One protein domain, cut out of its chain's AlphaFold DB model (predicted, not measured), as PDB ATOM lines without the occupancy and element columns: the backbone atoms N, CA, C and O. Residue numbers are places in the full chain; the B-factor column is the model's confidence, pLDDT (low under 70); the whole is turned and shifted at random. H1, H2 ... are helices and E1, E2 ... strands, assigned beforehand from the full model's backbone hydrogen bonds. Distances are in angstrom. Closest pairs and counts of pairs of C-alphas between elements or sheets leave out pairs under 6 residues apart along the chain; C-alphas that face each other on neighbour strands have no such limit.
ATOM      1  N   LYS A   2     -53.812  12.589  21.923       87.88
ATOM      2  CA  LYS A   2     -53.170  13.874  21.550       87.88
ATOM      3  C   LYS A   2     -52.014  14.291  22.479       87.88
ATOM      4  O   LYS A   2     -50.952  14.656  21.996       87.88
ATOM      5  N   GLN A   3     -52.191  14.159  23.796       90.88
ATOM      6  CA  GLN A   3     -51.146  14.478  24.778       90.88
ATOM      7  C   GLN A   3     -49.913  13.568  24.657       90.88
ATOM      8  O   GLN A   3     -48.794  14.058  24.676       90.88
ATOM      9  N   ALA A   4     -50.113  12.262  24.458       91.69
ATOM     10  CA  ALA A   4     -49.011  11.320  24.265       91.69
ATOM     11  C   ALA A   4     -48.189  11.646  23.004       91.69
ATOM     12  O   ALA A   4     -46.965  11.601  23.044       91.69
ATOM     13  N   ILE A   5     -48.853  12.039  21.909       92.12
ATOM     14  CA  ILE A   5     -48.183  12.462  20.670       92.12
ATOM     15  C   ILE A   5     -47.375  13.746  20.889       92.12
ATOM     16  O   ILE A   5     -46.251  13.843  20.405       92.12
ATOM     17  N   ASN A   6     -47.921  14.723  21.617       89.94
ATOM     18  CA  ASN A   6     -47.199  15.961  21.917       89.94
ATOM     19  C   ASN A   6     -45.964  15.694  22.785       89.94
ATOM     20  O   ASN A   6     -44.887  16.165  22.446       89.94
ATOM     21  N   ASN A   7     -46.094  14.869  23.826       91.06
ATOM     22  CA  ASN A   7     -44.957  14.489  24.665       91.06
ATOM     23  C   ASN A   7     -43.867  13.782  23.849       91.06
ATOM     24  O   ASN A   7     -42.692  14.068  24.030       91.06
ATOM     25  N   LEU A   8     -44.244  12.889  22.927       93.69
ATOM     26  CA  LEU A   8     -43.277  12.199  22.073       93.69
ATOM     27  C   LEU A   8     -42.499  13.175  21.181       93.69
ATOM     28  O   LEU A   8     -41.291  13.023  21.029       93.69
ATOM     29  N   LYS A   9     -43.178  14.179  20.613       90.81
ATOM     30  CA  LYS A   9     -42.529  15.235  19.823       90.81
ATOM     31  C   LYS A   9     -41.566  16.054  20.676       90.81
ATOM     32  O   LYS A   9     -40.419  16.216  20.283       90.81
ATOM     33  N   ASP A  10     -42.010  16.489  21.853       91.00
ATOM     34  CA  ASP A  10     -41.184  17.273  22.774       91.00
ATOM     35  C   ASP A  10     -39.931  16.493  23.204       91.00
ATOM     36  O   ASP A  10     -38.822  17.018  23.171       91.00
ATOM     37  N   TYR A  11     -40.079  15.213  23.560       92.75
ATOM     38  CA  TYR A  11     -38.941  14.372  23.937       92.75
ATOM     39  C   TYR A  11     -37.990  14.109  22.769       92.75
ATOM     40  O   TYR A  11     -36.782  14.073  22.985       92.75
ATOM     41  N   ALA A  12     -38.505  13.963  21.546       93.38
ATOM     42  CA  ALA A  12     -37.668  13.825  20.359       93.38
ATOM     43  C   ALA A  12     -36.857  15.102  20.080       93.38
ATOM     44  O   ALA A  12     -35.665  15.006  19.803       93.38
ATOM     45  N   GLU A  13     -37.461  16.288  20.211       93.12
ATOM     46  CA  GLU A  13     -36.747  17.563  20.046       93.12
ATOM     47  C   GLU A  13     -35.678  17.768  21.124       93.12
ATOM     48  O   GLU A  13     -34.560  18.163  20.802       93.12
ATOM     49  N   LEU A  14     -35.975  17.452  22.389       93.19
ATOM     50  CA  LEU A  14     -34.991  17.505  23.478       93.19
ATOM     51  C   LEU A  14     -33.831  16.524  23.254       93.19
ATOM     52  O   LEU A  14     -32.674  16.884  23.473       93.19
ATOM     53  N   ALA A  15     -34.133  15.304  22.803       91.94
ATOM     54  CA  ALA A  15     -33.125  14.297  22.488       91.94
ATOM     55  C   ALA A  15     -32.261  14.706  21.290       91.94
ATOM     56  O   ALA A  15     -31.056  14.500  21.317       91.94
ATOM     57  N   GLN A  16     -32.833  15.317  20.251       91.88
ATOM     58  CA  GLN A  16     -32.039  15.850  19.143       91.88
ATOM     59  C   GLN A  16     -31.162  17.015  19.615       91.88
ATOM     60  O   GLN A  16     -29.963  17.035  19.344       91.88
ATOM     61  N   ALA A  17     -31.733  17.938  20.396       91.69
ATOM     62  CA  ALA A  17     -31.008  19.085  20.921       91.69
ATOM     63  C   ALA A  17     -29.810  18.684  21.790       91.69
ATOM     64  O   ALA A  17     -28.811  19.399  21.808       91.69
ATOM     65  N   SER A  18     -29.860  17.536  22.478       89.25
ATOM     66  CA  SER A  18     -28.752  17.102  23.332       89.25
ATOM     67  C   SER A  18     -27.459  16.778  22.584       89.25
ATOM     68  O   SER A  18     -26.404  16.783  23.216       89.25
ATOM     69  N   TYR A  19     -27.533  16.522  21.273       88.69
ATOM     70  CA  TYR A  19     -26.379  16.204  20.426       88.69
ATOM     71  C   TYR A  19     -25.723  17.429  19.774       88.69
ATOM     72  O   TYR A  19     -24.696  17.277  19.113       88.69
ATOM     73  N   PHE A  20     -26.278  18.633  19.941       92.12
ATOM     74  CA  PHE A  20     -25.661  19.841  19.394       92.12
ATOM     75  C   PHE A  20     -24.423  20.281  20.190       92.12
ATOM     76  O   PHE A  20     -24.307  20.043  21.393       92.12
ATOM     77  N   TYR A  21     -23.507  20.963  19.498       91.56
ATOM     78  CA  TYR A  21     -22.207  21.391  20.023       91.56
ATOM     79  C   TYR A  21     -22.299  22.734  20.760       91.56
ATOM     80  O   TYR A  21     -21.821  23.770  20.290       91.56
ATOM     81  N   PHE A  22     -22.982  22.745  21.910       92.94
ATOM     82  CA  PHE A  22     -23.123  23.964  22.717       92.94
ATOM     83  C   PHE A  22     -21.814  24.413  23.379       92.94
ATOM     84  O   PHE A  22     -21.706  25.556  23.827       92.94
ATOM     85  N   ASP A  23     -20.810  23.546  23.414       91.00
ATOM     86  CA  ASP A  23     -19.443  23.849  23.823       91.00
ATOM     87  C   ASP A  23     -18.737  24.835  22.885       91.00
ATOM     88  O   ASP A  23     -17.903  25.607  23.345       91.00
ATOM     89  N   LEU A  24     -19.144  24.933  21.613       93.69
ATOM     90  CA  LEU A  24     -18.575  25.908  20.671       93.69
ATOM     91  C   LEU A  24     -18.923  27.368  21.005       93.69
ATOM     92  O   LEU A  24     -18.371  28.277  20.383       93.69
ATOM     93  N   PHE A  25     -19.817  27.609  21.973       91.56
ATOM     94  CA  PHE A  25     -20.195  28.949  22.428       91.56
ATOM     95  C   PHE A  25     -19.015  29.708  23.051       91.56
ATOM     96  O   PHE A  25     -18.919  30.926  22.902       91.56
ATOM     97  N   LYS A  26     -18.113  29.005  23.744       92.69
ATOM     98  CA  LYS A  26     -16.976  29.594  24.462       92.69
ATOM     99  C   LYS A  26     -15.715  28.776  24.249       92.69
ATOM    100  O   LYS A  26     -15.771  27.570  24.063       92.69
ATOM    101  N   ASP A  27     -14.566  29.434  24.303       91.88
ATOM    102  CA  ASP A  27     -13.298  28.722  24.385       91.88
ATOM    103  C   ASP A  27     -13.054  28.143  25.792       91.88
ATOM    104  O   ASP A  27     -13.836  28.337  26.727       91.88
ATOM    105  N   SER A  28     -11.926  27.450  25.958       88.31
ATOM    106  CA  SER A  28     -11.516  26.853  27.234       88.31
ATOM    107  C   SER A  28     -11.344  27.865  28.375       88.31
ATOM    108  O   SER A  28     -11.318  27.468  29.536       88.31
ATOM    109  N   ASN A  29     -11.211  29.158  28.065       90.56
ATOM    110  CA  ASN A  29     -11.086  30.240  29.042       90.56
ATOM    111  C   ASN A  29     -12.437  30.914  29.335       90.56
ATOM    112  O   ASN A  29     -12.490  31.895  30.074       90.56
ATOM    113  N   GLY A  30     -13.532  30.414  28.757       90.94
ATOM    114  CA  GLY A  30     -14.866  30.974  28.927       90.94
ATOM    115  C   GLY A  30     -15.138  32.223  28.084       90.94
ATOM    116  O   GLY A  30     -16.160  32.878  28.313       90.94
ATOM    117  N   ILE A  31     -14.270  32.554  27.122       93.81
ATOM    118  CA  ILE A  31     -14.449  33.710  26.238       93.81
ATOM    119  C   ILE A  31     -15.375  33.300  25.086       93.81
ATOM    120  O   ILE A  31     -15.113  32.269  24.457       93.81
ATOM    121  N   PRO A  32     -16.439  34.071  24.783       95.94
ATOM    122  CA  PRO A  32     -17.323  33.780  23.661       95.94
ATOM    123  C   PRO A  32     -16.547  33.605  22.359       95.94
ATOM    124  O   PRO A  32     -15.655  34.397  22.045       95.94
ATOM    125  N   ARG A  33     -16.873  32.556  21.605       96.56
ATOM    126  CA  ARG A  33     -16.328  32.364  20.259       96.56
ATOM    127  C   ARG A  33     -17.186  33.090  19.238       96.56
ATOM    128  O   ARG A  33     -18.304  33.520  19.529       96.56
ATOM    129  N   LYS A  34     -16.653  33.239  18.030       97.31
ATOM    130  CA  LYS A  34     -17.280  34.034  16.973       97.31
ATOM    131  C   LYS A  34     -17.473  33.226  15.702       97.31
ATOM    132  O   LYS A  34     -16.883  32.168  15.536       97.31
ATOM    133  N   ILE A  35     -18.279  33.754  14.797       97.44
ATOM    134  CA  ILE A  35     -18.405  33.323  13.404       97.44
ATOM    135  C   ILE A  35     -18.310  34.555  12.506       97.44
ATOM    136  O   ILE A  35     -18.511  35.683  12.961       97.44
ATOM    137  N   TYR A  36     -18.031  34.354  11.222       97.25
ATOM    138  CA  TYR A  36     -18.158  35.438  10.248       97.25
ATOM    139  C   TYR A  36     -19.623  35.825  10.047       97.25
ATOM    140  O   TYR A  36     -20.484  34.961   9.926       97.25
ATOM    141  N   GLU A  37     -19.924  37.111   9.939       96.31
ATOM    142  CA  GLU A  37     -21.230  37.512   9.429       96.31
ATOM    143  C   GLU A  37     -21.282  37.277   7.914       96.31
ATOM    144  O   GLU A  37     -20.330  37.585   7.184       96.31
ATOM    145  N   LEU A  38     -22.394  36.706   7.453       94.88
ATOM    146  CA  LEU A  38     -22.627  36.397   6.048       94.88
ATOM    147  C   LEU A  38     -23.687  37.333   5.467       94.88
ATOM    148  O   LEU A  38     -24.663  37.672   6.137       94.88
ATOM    149  N   ASP A  39     -23.504  37.725   4.209       94.12
ATOM    150  CA  ASP A  39     -24.523  38.428   3.436       94.12
ATOM    151  C   ASP A  39     -25.672  37.486   3.018       94.12
ATOM    152  O   ASP A  39     -25.650  36.277   3.263       94.12
ATOM    153  N   SER A  40     -26.687  38.029   2.341       90.44
ATOM    154  CA  SER A  40     -27.832  37.250   1.847       90.44
ATOM    155  C   SER A  40     -27.461  36.138   0.854       90.44
ATOM    156  O   SER A  40     -28.270  35.241   0.626       90.44
ATOM    157  N   ASN A  41     -26.267  36.192   0.260       91.88
ATOM    158  CA  ASN A  41     -25.746  35.198  -0.677       91.88
ATOM    159  C   ASN A  41     -24.808  34.182   0.007       91.88
ATOM    160  O   ASN A  41     -24.294  33.290  -0.663       91.88
ATOM    161  N   GLY A  42     -24.573  34.308   1.318       90.19
ATOM    162  CA  GLY A  42     -23.679  33.440   2.083       90.19
ATOM    163  C   GLY A  42     -22.198  33.836   2.033       90.19
ATOM    164  O   GLY A  42     -21.354  33.053   2.468       90.19
ATOM    165  N   ASN A  43     -21.849  35.021   1.526       94.94
ATOM    166  CA  ASN A  43     -20.461  35.488   1.491       94.94
ATOM    167  C   ASN A  43     -20.083  36.227   2.775       94.94
ATOM    168  O   ASN A  43     -20.884  36.979   3.328       94.94
ATOM    169  N   LYS A  44     -18.825  36.080   3.210       96.69
ATOM    170  CA  LYS A  44     -18.273  36.816   4.357       96.69
ATOM    171  C   LYS A  44     -18.290  38.323   4.085       96.69
ATOM    172  O   LYS A  44     -17.757  38.781   3.072       96.69
ATOM    173  N   ILE A  45     -18.836  39.097   5.017       97.12
ATOM    174  CA  ILE A  45     -18.883  40.561   4.922       97.12
ATOM    175  C   ILE A  45     -17.514  41.139   5.303       97.12
ATOM    176  O   ILE A  45     -17.010  40.860   6.389       97.12
ATOM    177  N   LYS A  46     -16.899  41.938   4.423       97.12
ATOM    178  CA  LYS A  46     -15.604  42.596   4.689       97.12
ATOM    179  C   LYS A  46     -15.767  43.761   5.665       97.12
ATOM    180  O   LYS A  46     -16.620  44.618   5.455       97.12
ATOM    181  N   ASP A  47     -14.920  43.803   6.687       96.75
ATOM    182  CA  ASP A  47     -14.813  44.909   7.642       96.75
ATOM    183  C   ASP A  47     -13.410  44.897   8.277       96.75
ATOM    184  O   ASP A  47     -13.075  44.019   9.073       96.75
ATOM    185  N   GLU A  48     -12.583  45.878   7.911       94.81
ATOM    186  CA  GLU A  48     -11.182  46.002   8.345       94.81
ATOM    187  C   GLU A  48     -11.027  46.338   9.835       94.81
ATOM    188  O   GLU A  48      -9.923  46.284  10.368       94.81
ATOM    189  N   LYS A  49     -12.124  46.644  10.543       94.38
ATOM    190  CA  LYS A  49     -12.098  46.844  12.001       94.38
ATOM    191  C   LYS A  49     -11.863  45.547  12.774       94.38
ATOM    192  O   LYS A  49     -11.535  45.601  13.958       94.38
ATOM    193  N   TYR A  50     -12.080  44.397  12.139       93.38
ATOM    194  CA  TYR A  50     -11.923  43.086  12.758       93.38
ATOM    195  C   TYR A  50     -10.563  42.474  12.413       93.38
ATOM    196  O   TYR A  50     -10.063  42.693  11.309       93.38
ATOM    197  N   PRO A  51      -9.988  41.635  13.295       90.50
ATOM    198  CA  PRO A  51      -8.632  41.105  13.118       90.50
ATOM    199  C   PRO A  51      -8.405  40.371  11.793       90.50
ATOM    200  O   PRO A  51      -7.306  40.384  11.250       90.50
ATOM    201  N   ARG A  52      -9.449  39.722  11.266       92.44
ATOM    202  CA  ARG A  52      -9.388  38.947  10.020       92.44
ATOM    203  C   ARG A  52      -9.878  39.729   8.795       92.44
ATOM    204  O   ARG A  52     -10.002  39.142   7.728       92.44
ATOM    205  N   GLY A  53     -10.201  41.019   8.934       95.00
ATOM    206  CA  GLY A  53     -10.728  41.860   7.850       95.00
ATOM    207  C   GLY A  53     -12.164  41.533   7.417       95.00
ATOM    208  O   GLY A  53     -12.634  42.016   6.385       95.00
ATOM    209  N   TYR A  54     -12.870  40.712   8.193       97.06
ATOM    210  CA  TYR A  54     -14.268  40.353   7.982       97.06
ATOM    211  C   TYR A  54     -15.047  40.582   9.262       97.06
ATOM    212  O   TYR A  54     -14.526  40.336  10.346       97.06
ATOM    213  N   LYS A  55     -16.306  40.990   9.135       97.38
ATOM    214  CA  LYS A  55     -17.176  41.193  10.286       97.38
ATOM    215  C   LYS A  55     -17.354  39.883  11.052       97.38
ATOM    216  O   LYS A  55     -17.748  38.867  10.480       97.38
ATOM    217  N   GLU A  56     -17.059  39.921  12.347       96.69
ATOM    218  CA  GLU A  56     -17.195  38.786  13.260       96.69
ATOM    219  C   GLU A  56     -18.343  39.053  14.238       96.69
ATOM    220  O   GLU A  56     -18.450  40.145  14.797       96.69
ATOM    221  N   ILE A  57     -19.183  38.051  14.472       96.69
ATOM    222  CA  ILE A  57     -20.286  38.109  15.438       96.69
ATOM    223  C   ILE A  57     -20.162  36.960  16.432       96.69
ATOM    224  O   ILE A  57     -19.645  35.896  16.096       96.69
ATOM    225  N   GLU A  58     -20.622  37.167  17.663       97.19
ATOM    226  CA  GLU A  58     -20.594  36.122  18.687       97.19
ATOM    227  C   GLU A  58     -21.481  34.931  18.292       97.19
ATOM    228  O   GLU A  58     -22.565  35.085  17.717       97.19
ATOM    229  N   VAL A  59     -21.013  33.720  18.598       97.06
ATOM    230  CA  VAL A  59     -21.820  32.504  18.481       97.06
ATOM    231  C   VAL A  59     -22.997  32.621  19.443       97.06
ATOM    232  O   VAL A  59     -22.823  32.993  20.596       97.06
ATOM    233  N   THR A  60     -24.196  32.268  18.992       95.38
ATOM    234  CA  THR A  60     -25.400  32.217  19.826       95.38
ATOM    235  C   THR A  60     -25.952  30.795  19.845       95.38
ATOM    236  O   THR A  60     -25.578  29.958  19.021       95.38
ATOM    237  N   LEU A  61     -26.877  30.513  20.769       93.94
ATOM    238  CA  LEU A  61     -27.573  29.222  20.805       93.94
ATOM    239  C   LEU A  61     -28.338  28.944  19.505       93.94
ATOM    240  O   LEU A  61     -28.401  27.801  19.066       93.94
ATOM    241  N   GLU A  62     -28.876  29.989  18.871       94.38
ATOM    242  CA  GLU A  62     -29.531  29.872  17.571       94.38
ATOM    243  C   GLU A  62     -28.555  29.375  16.503       94.38
ATOM    244  O   GLU A  62     -28.877  28.423  15.795       94.38
ATOM    245  N   HIS A  63     -27.351  29.953  16.429       96.00
ATOM    246  CA  HIS A  63     -26.333  29.538  15.458       96.00
ATOM    247  C   HIS A  63     -25.984  28.048  15.599       96.00
ATOM    248  O   HIS A  63     -25.809  27.353  14.603       96.00
ATOM    249  N   ILE A  64     -25.915  27.543  16.833       95.50
ATOM    250  CA  ILE A  64     -25.531  26.155  17.121       95.50
ATOM    251  C   ILE A  64     -26.579  25.146  16.645       95.50
ATOM    252  O   ILE A  64     -26.209  24.094  16.128       95.50
ATOM    253  N   VAL A  65     -27.870  25.440  16.821       95.75
ATOM    254  CA  VAL A  65     -28.939  24.463  16.546       95.75
ATOM    255  C   VAL A  65     -29.564  24.623  15.164       95.75
ATOM    256  O   VAL A  65     -30.101  23.655  14.628       95.75
ATOM    257  N   ASN A  66     -29.509  25.819  14.575       96.31
ATOM    258  CA  ASN A  66     -30.201  26.135  13.331       96.31
ATOM    259  C   ASN A  66     -29.388  25.690  12.107       96.31
ATOM    260  O   ASN A  66     -28.249  26.108  11.889       96.31
ATOM    261  N   LYS A  67     -30.027  24.899  11.245       96.25
ATOM    262  CA  LYS A  67     -29.474  24.360  10.000       96.25
ATOM    263  C   LYS A  67     -28.970  25.424   9.033       96.25
ATOM    264  O   LYS A  67     -28.077  25.150   8.239       96.25
ATOM    265  N   LYS A  68     -29.501  26.647   9.103       94.69
ATOM    266  CA  LYS A  68     -29.026  27.781   8.299       94.69
ATOM    267  C   LYS A  68     -27.520  28.028   8.459       94.69
ATOM    268  O   LYS A  68     -26.876  28.431   7.498       94.69
ATOM    269  N   TYR A  69     -26.979  27.786   9.650       94.88
ATOM    270  CA  TYR A  69     -25.574  28.031   9.977       94.88
ATOM    271  C   TYR A  69     -24.715  26.762   9.858       94.88
ATOM    272  O   TYR A  69     -23.532  26.778  10.188       94.88
ATOM    273  N   GLN A  70     -25.289  25.647   9.393       94.75
ATOM    274  CA  GLN A  70     -24.588  24.372   9.287       94.75
ATOM    275  C   GLN A  70     -23.343  24.485   8.395       94.75
ATOM    276  O   GLN A  70     -23.381  25.025   7.292       94.75
ATOM    277  N   GLY A  71     -22.227  23.941   8.877       94.75
ATOM    278  CA  GLY A  71     -20.939  23.948   8.191       94.75
ATOM    279  C   GLY A  71     -20.163  25.258   8.321       94.75
ATOM    280  O   GLY A  71     -19.010  25.309   7.886       94.75
ATOM    281  N   GLN A  72     -20.748  26.292   8.931       96.00
ATOM    282  CA  GLN A  72     -20.054  27.547   9.165       96.00
ATOM    283  C   GLN A  72     -18.942  27.369  10.203       96.00
ATOM    284  O   GLN A  72     -19.130  26.749  11.247       96.00
ATOM    285  N   GLU A  73     -17.778  27.926   9.884       95.81
ATOM    286  CA  GLU A  73     -16.578  27.903  10.716       95.81
ATOM    287  C   GLU A  73     -16.765  28.725  11.993       95.81
ATOM    288  O   GLU A  73     -17.171  29.890  11.930       95.81
ATOM    289  N   VAL A  74     -16.424  28.125  13.136       97.44
ATOM    290  CA  VAL A  74     -16.369  28.815  14.426       97.44
ATOM    291  C   VAL A  74     -14.942  29.272  14.685       97.44
ATOM    292  O   VAL A  74     -14.022  28.466  14.743       97.44
ATOM    293  N   LEU A  75     -14.762  30.573  14.857       96.75
ATOM    294  CA  LEU A  75     -13.467  31.224  14.982       96.75
ATOM    295  C   LEU A  75     -12.882  31.041  16.379       96.75
ATOM    296  O   LEU A  75     -13.576  31.168  17.394       96.75
ATOM    297  N   ILE A  76     -11.570  30.839  16.427       95.12
ATOM    298  CA  ILE A  76     -10.805  30.901  17.669       95.12
ATOM    299  C   ILE A  76     -10.650  32.349  18.149       95.12
ATOM    300  O   ILE A  76     -10.638  33.304  17.365       95.12
ATOM    301  N   ASN A  77     -10.448  32.524  19.451       94.38
ATOM    302  CA  ASN A  77     -10.049  33.814  19.994       94.38
ATOM    303  C   ASN A  77      -8.543  34.021  19.797       94.38
ATOM    304  O   ASN A  77      -7.720  33.226  20.265       94.38
ATOM    305  N   LEU A  78      -8.194  35.096  19.090       92.75
ATOM    306  CA  LEU A  78      -6.807  35.483  18.852       92.75
ATOM    307  C   LEU A  78      -6.197  36.085  20.115       92.75
ATOM    308  O   LEU A  78      -6.853  36.825  20.851       92.75
ATOM    309  N   GLN A  79      -4.926  35.777  20.355       90.81
ATOM    310  CA  GLN A  79      -4.147  36.447  21.393       90.81
ATOM    311  C   GLN A  79      -3.739  37.836  20.903       90.81
ATOM    312  O   GLN A  79      -3.383  37.989  19.736       90.81
ATOM    313  N   GLN A  80      -3.806  38.829  21.790       88.06
ATOM    314  CA  GLN A  80      -3.324  40.179  21.509       88.06
ATOM    315  C   GLN A  80      -1.804  40.228  21.669       88.06
ATOM    316  O   GLN A  80      -1.281  39.770  22.685       88.06
ATOM    317  N   GLY A  81      -1.122  40.792  20.677       87.06
ATOM    318  CA  GLY A  81       0.325  40.976  20.660       87.06
ATOM    319  C   GLY A  81       0.819  41.193  19.234       87.06
ATOM    320  O   GLY A  81       0.361  40.515  18.319       87.06
ATOM    321  N   ASP A  82       1.753  42.128  19.075       85.81
ATOM    322  CA  ASP A  82       2.297  42.544  17.772       85.81
ATOM    323  C   ASP A  82       3.650  41.870  17.469       85.81
ATOM    324  O   ASP A  82       4.409  42.304  16.603       85.81
ATOM    325  N   ASP A  83       4.010  40.837  18.235       94.62
ATOM    326  CA  ASP A  83       5.248  40.091  18.058       94.62
ATOM    327  C   ASP A  83       5.050  38.845  17.182       94.62
ATOM    328  O   ASP A  83       3.987  38.218  17.153       94.62
ATOM    329  N   ILE A  84       6.130  38.435  16.513       94.44
ATOM    330  CA  ILE A  84       6.116  37.302  15.583       94.44
ATOM    331  C   ILE A  84       5.702  35.978  16.245       94.44
ATOM    332  O   ILE A  84       5.099  35.132  15.589       94.44
ATOM    333  N   PHE A  85       5.978  35.769  17.540       94.94
ATOM    334  CA  PHE A  85       5.576  34.534  18.218       94.94
ATOM    335  C   PHE A  85       4.063  34.498  18.444       94.94
ATOM    336  O   PHE A  85       3.451  33.438  18.281       94.94
ATOM    337  N   THR A  86       3.451  35.636  18.782       94.50
ATOM    338  CA  THR A  86       1.993  35.767  18.899       94.50
ATOM    339  C   THR A  86       1.308  35.524  17.557       94.50
ATOM    340  O   THR A  86       0.367  34.725  17.494       94.50
ATOM    341  N   GLU A  87       1.814  36.118  16.474       92.56
ATOM    342  CA  GLU A  87       1.313  35.870  15.118       92.56
ATOM    343  C   GLU A  87       1.413  34.388  14.740       92.56
ATOM    344  O   GLU A  87       0.401  33.770  14.409       92.56
ATOM    345  N   MET A  88       2.595  33.777  14.884       94.94
ATOM    346  CA  MET A  88       2.808  32.358  14.570       94.94
ATOM    347  C   MET A  88       1.880  31.439  15.370       94.94
ATOM    348  O   MET A  88       1.342  30.471  14.829       94.94
ATOM    349  N   LYS A  89       1.665  31.729  16.657       94.62
ATOM    350  CA  LYS A  89       0.777  30.943  17.521       94.62
ATOM    351  C   LYS A  89      -0.683  31.076  17.106       94.62
ATOM    352  O   LYS A  89      -1.400  30.075  17.098       94.62
ATOM    353  N   ASN A  90      -1.122  32.286  16.775       94.62
ATOM    354  CA  ASN A  90      -2.461  32.538  16.257       94.62
ATOM    355  C   ASN A  90      -2.665  31.804  14.924       94.62
ATOM    356  O   ASN A  90      -3.608  31.027  14.810       94.62
ATOM    357  N   SER A  91      -1.737  31.938  13.972       93.56
ATOM    358  CA  SER A  91      -1.788  31.224  12.689       93.56
ATOM    359  C   SER A  91      -1.809  29.706  12.857       93.56
ATOM    360  O   SER A  91      -2.594  29.031  12.199       93.56
ATOM    361  N   ALA A  92      -0.994  29.147  13.755       94.81
ATOM    362  CA  ALA A  92      -1.012  27.712  14.024       94.81
ATOM    363  C   ALA A  92      -2.377  27.258  14.562       94.81
ATOM    364  O   ALA A  92      -2.932  26.275  14.078       94.81
ATOM    365  N   LYS A  93      -2.949  27.984  15.530       93.50
ATOM    366  CA  LYS A  93      -4.275  27.655  16.065       93.50
ATOM    367  C   LYS A  93      -5.370  27.733  14.999       93.50
ATOM    368  O   LYS A  93      -6.248  26.884  15.017       93.50
ATOM    369  N   GLU A  94      -5.315  28.711  14.094       93.50
ATOM    370  CA  GLU A  94      -6.245  28.805  12.957       93.50
ATOM    371  C   GLU A  94      -6.143  27.571  12.056       93.50
ATOM    372  O   GLU A  94      -7.148  26.949  11.739       93.50
ATOM    373  N   VAL A  95      -4.922  27.173  11.685       94.44
ATOM    374  CA  VAL A  95      -4.685  26.017  10.800       94.44
ATOM    375  C   VAL A  95      -5.221  24.713  11.395       94.44
ATOM    376  O   VAL A  95      -5.686  23.847  10.657       94.44
ATOM    377  N   PHE A  96      -5.163  24.567  12.720       93.81
ATOM    378  CA  PHE A  96      -5.671  23.390  13.429       93.81
ATOM    379  C   PHE A  96      -7.104  23.550  13.953       93.81
ATOM    380  O   PHE A  96      -7.586  22.678  14.677       93.81
ATOM    381  N   ASN A  97      -7.796  24.633  13.602       94.31
ATOM    382  CA  ASN A  97      -9.191  24.824  13.954       94.31
ATOM    383  C   ASN A  97     -10.093  24.154  12.913       94.31
ATOM    384  O   ASN A  97     -10.188  24.591  11.768       94.31
ATOM    385  N   PHE A  98     -10.789  23.098  13.326       94.81
ATOM    386  CA  PHE A  98     -11.730  22.368  12.468       94.81
ATOM    387  C   PHE A  98     -13.183  22.541  12.908       94.81
ATOM    388  O   PHE A  98     -14.076  21.886  12.363       94.81
ATOM    389  N   ASP A  99     -13.425  23.420  13.878       95.69
ATOM    390  CA  ASP A  99     -14.723  23.550  14.509       95.69
ATOM    391  C   ASP A  99     -15.737  24.200  13.573       95.69
ATOM    392  O   ASP A  99     -15.547  25.299  13.040       95.69
ATOM    393  N   LYS A 100     -16.862  23.508  13.397       96.06
ATOM    394  CA  LYS A 100     -17.966  23.945  12.550       96.06
ATOM    395  C   LYS A 100     -19.285  23.748  13.263       96.06
ATOM    396  O   LYS A 100     -19.485  22.772  13.985       96.06
ATOM    397  N   LEU A 101     -20.206  24.666  13.009       95.75
ATOM    398  CA  LEU A 101     -21.582  24.530  13.458       95.75
ATOM    399  C   LEU A 101     -22.244  23.346  12.744       95.75
ATOM    400  O   LEU A 101     -22.040  23.135  11.547       95.75
ATOM    401  N   ASN A 102     -23.049  22.575  13.474       93.25
ATOM    402  CA  ASN A 102     -23.730  21.389  12.949       93.25
ATOM    403  C   ASN A 102     -25.215  21.348  13.340       93.25
ATOM    404  O   ASN A 102     -25.769  20.290  13.622       93.25
ATOM    405  N   GLY A 103     -25.848  22.519  13.401       93.44
ATOM    406  CA  GLY A 103     -27.275  22.628  13.666       93.44
ATOM    407  C   GLY A 103     -28.111  21.911  12.607       93.44
ATOM    408  O   GLY A 103     -27.775  21.918  11.422       93.44
ATOM    409  N   GLU A 104     -29.220  21.309  13.028       95.94
ATOM    410  CA  GLU A 104     -30.136  20.572  12.148       95.94
ATOM    411  C   GLU A 104     -31.568  21.113  12.177       95.94
ATOM    412  O   GLU A 104     -32.370  20.784  11.298       95.94
ATOM    413  N   PHE A 105     -31.902  21.959  13.154       97.00
ATOM    414  CA  PHE A 105     -33.242  22.513  13.283       97.00
ATOM    415  C   PHE A 105     -33.531  23.512  12.167       97.00
ATOM    416  O   PHE A 105     -32.695  24.334  11.800       97.00
ATOM    417  N   GLY A 106     -34.761  23.489  11.656       96.50
ATOM    418  CA  GLY A 106     -35.244  24.582  10.813       96.50
ATOM    419  C   GLY A 106     -35.355  25.892  11.603       96.50
ATOM    420  O   GLY A 106     -35.420  25.886  12.833       96.50
ATOM    421  N   GLU A 107     -35.449  27.023  10.907       95.06
ATOM    422  CA  GLU A 107     -35.553  28.347  11.539       95.06
ATOM    423  C   GLU A 107     -36.768  28.454  12.480       95.06
ATOM    424  O   GLU A 107     -36.624  28.771  13.658       95.06
ATOM    425  N   ILE A 108     -37.958  28.065  12.006       95.81
ATOM    426  CA  ILE A 108     -39.192  28.073  12.816       95.81
ATOM    427  C   ILE A 108     -39.090  27.104  14.004       95.81
ATOM    428  O   ILE A 108     -39.592  27.394  15.089       95.81
ATOM    429  N   GLN A 109     -38.462  25.940  13.805       95.38
ATOM    430  CA  GLN A 109     -38.267  24.962  14.875       95.38
ATOM    431  C   GLN A 109     -37.343  25.526  15.955       95.38
ATOM    432  O   GLN A 109     -37.666  25.445  17.133       95.38
ATOM    433  N   THR A 110     -36.247  26.167  15.548       95.62
ATOM    434  CA  THR A 110     -35.295  26.821  16.450       95.62
ATOM    435  C   THR A 110     -35.972  27.900  17.291       95.62
ATOM    436  O   THR A 110     -35.836  27.901  18.515       95.62
ATOM    437  N   GLN A 111     -36.755  28.778  16.653       94.62
ATOM    438  CA  GLN A 111     -37.508  29.831  17.342       94.62
ATOM    439  C   GLN A 111     -38.456  29.234  18.390       94.62
ATOM    440  O   GLN A 111     -38.371  29.572  19.568       94.62
ATOM    441  N   ARG A 112     -39.295  28.267  17.995       93.94
ATOM    442  CA  ARG A 112     -40.244  27.603  18.906       93.94
ATOM    443  C   ARG A 112     -39.560  26.834  20.032       93.94
ATOM    444  O   ARG A 112     -40.072  26.793  21.150       93.94
ATOM    445  N   PHE A 113     -38.417  26.216  19.750       94.69
ATOM    446  CA  PHE A 113     -37.639  25.492  20.745       94.69
ATOM    447  C   PHE A 113     -37.164  26.448  21.844       94.69
ATOM    448  O   PHE A 113     -37.444  26.218  23.021       94.69
ATOM    449  N   PHE A 114     -36.542  27.570  21.472       92.94
ATOM    450  CA  PHE A 114     -36.066  28.556  22.443       92.94
ATOM    451  C   PHE A 114     -37.167  29.450  23.024       92.94
ATOM    452  O   PHE A 114     -36.951  30.065  24.064       92.94
ATOM    453  N   GLU A 115     -38.373  29.500  22.458       93.00
ATOM    454  CA  GLU A 115     -39.552  30.055  23.146       93.00
ATOM    455  C   GLU A 115     -39.957  29.212  24.364       93.00
ATOM    456  O   GLU A 115     -40.515  29.738  25.329       93.00
ATOM    457  N   ARG A 116     -39.672  27.905  24.339       92.25
ATOM    458  CA  ARG A 116     -40.112  26.952  25.365       92.25
ATOM    459  C   ARG A 116     -39.011  26.548  26.331       92.25
ATOM    460  O   ARG A 116     -39.316  26.361  27.510       92.25
ATOM    461  N   TYR A 117     -37.773  26.426  25.865       93.38
ATOM    462  CA  TYR A 117     -36.666  25.870  26.637       93.38
ATOM    463  C   TYR A 117     -35.518  26.868  26.833       93.38
ATOM    464  O   TYR A 117     -35.163  27.624  25.933       93.38
TER     465      TYR A 117
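Overview. This is residues 2 to 117 of the 147 residues of an uncharacterized protein of Helicobacter bilis WiWa (UniProt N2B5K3). The model is a long, loose rod: helix H1 makes one end, helix H4 the other, and between them lies a middle of short pieces, the helices H2 and H3 and a tiny two-stranded hairpin, E1 and E2. Residues 2 to 9 of H1 stick out, helix H5 packs on H3 towards the H1 end, and long links run out to H4 and back again. The printed part has 116 residues, with five named helices and two named strands in the order H1, H2, E1, E2, H3, H4, H5; the two strands form an antiparallel sheet, E1 - E2. The class is mostly helix, though under half of the residues are in named elements. The whole is loose, with a radius of gyration of the C-alphas of 17.3 A and spans of 64 by 31 by 20 A.

Arrangement. H1, residues 2 to 17, touches no helix. A tight link joins it to H2, residues 22 to 25, and the two are apart. E1, residues 34 to 36, and E2, residues 56 to 58, form a hairpin and are antiparallel at 141 degrees. The C-alphas of residues 34 and 58 face each other at 4.3 A, and N 35 and O 57 are within hydrogen-bond range at 2.9 A, as are N 57 and O 35 at 2.9 A. Residues 34 to 35 of E1 also pair, antiparallel, with residues 74 to 75, which belong to no named strand. H3, residues 61 to 65, touches H2; their closest C-alphas, those of Phe 22 and Ile 64, are 6.5 A apart. H1 and H3 are close but not clearly touching, with the closest C-alphas, those of Ala 17 and Val 65, 7.2 A apart. H4, residues 84 to 95, touches no helix and is apart from E1 and E2. H5, residues 107 to 116, only just touches H3, with 3 pairs of C-alphas within 8 A, the closest those of Glu 62 and Thr 110 at 6.6 A. H1 and H5 are near each other. In H1, H3, H4 and H5 every O i to N i+4 pair is within hydrogen-bond range; H2 is too short for such a pair.

Along the chain. H1 begins at C-alpha 2, (-53.170, 13.874, 21.550), and is 22.8 A long. H2 is 5.8 A long, E1 and E2 6.9 A each, and H3 6.5 A. H4 begins at C-alpha 84, (6.116, 37.302, 15.583), and is 16.3 A long. H5 is 14.6 A long and ends at C-alpha 116, (-40.112, 26.952, 25.365).

Size, cuts and confidence. The two C-alphas farthest apart, those of Lys 2 and Asp 83, are 64.1 A apart. Without residues 2 to 9, which stand free, the body spans 52 by 31 by 20 A. The links E1 to E2, H3 to H4 and H4 to H5 are long. The printed part has no cut, its mean pLDDT is 93.8, and no printed residue is under 70.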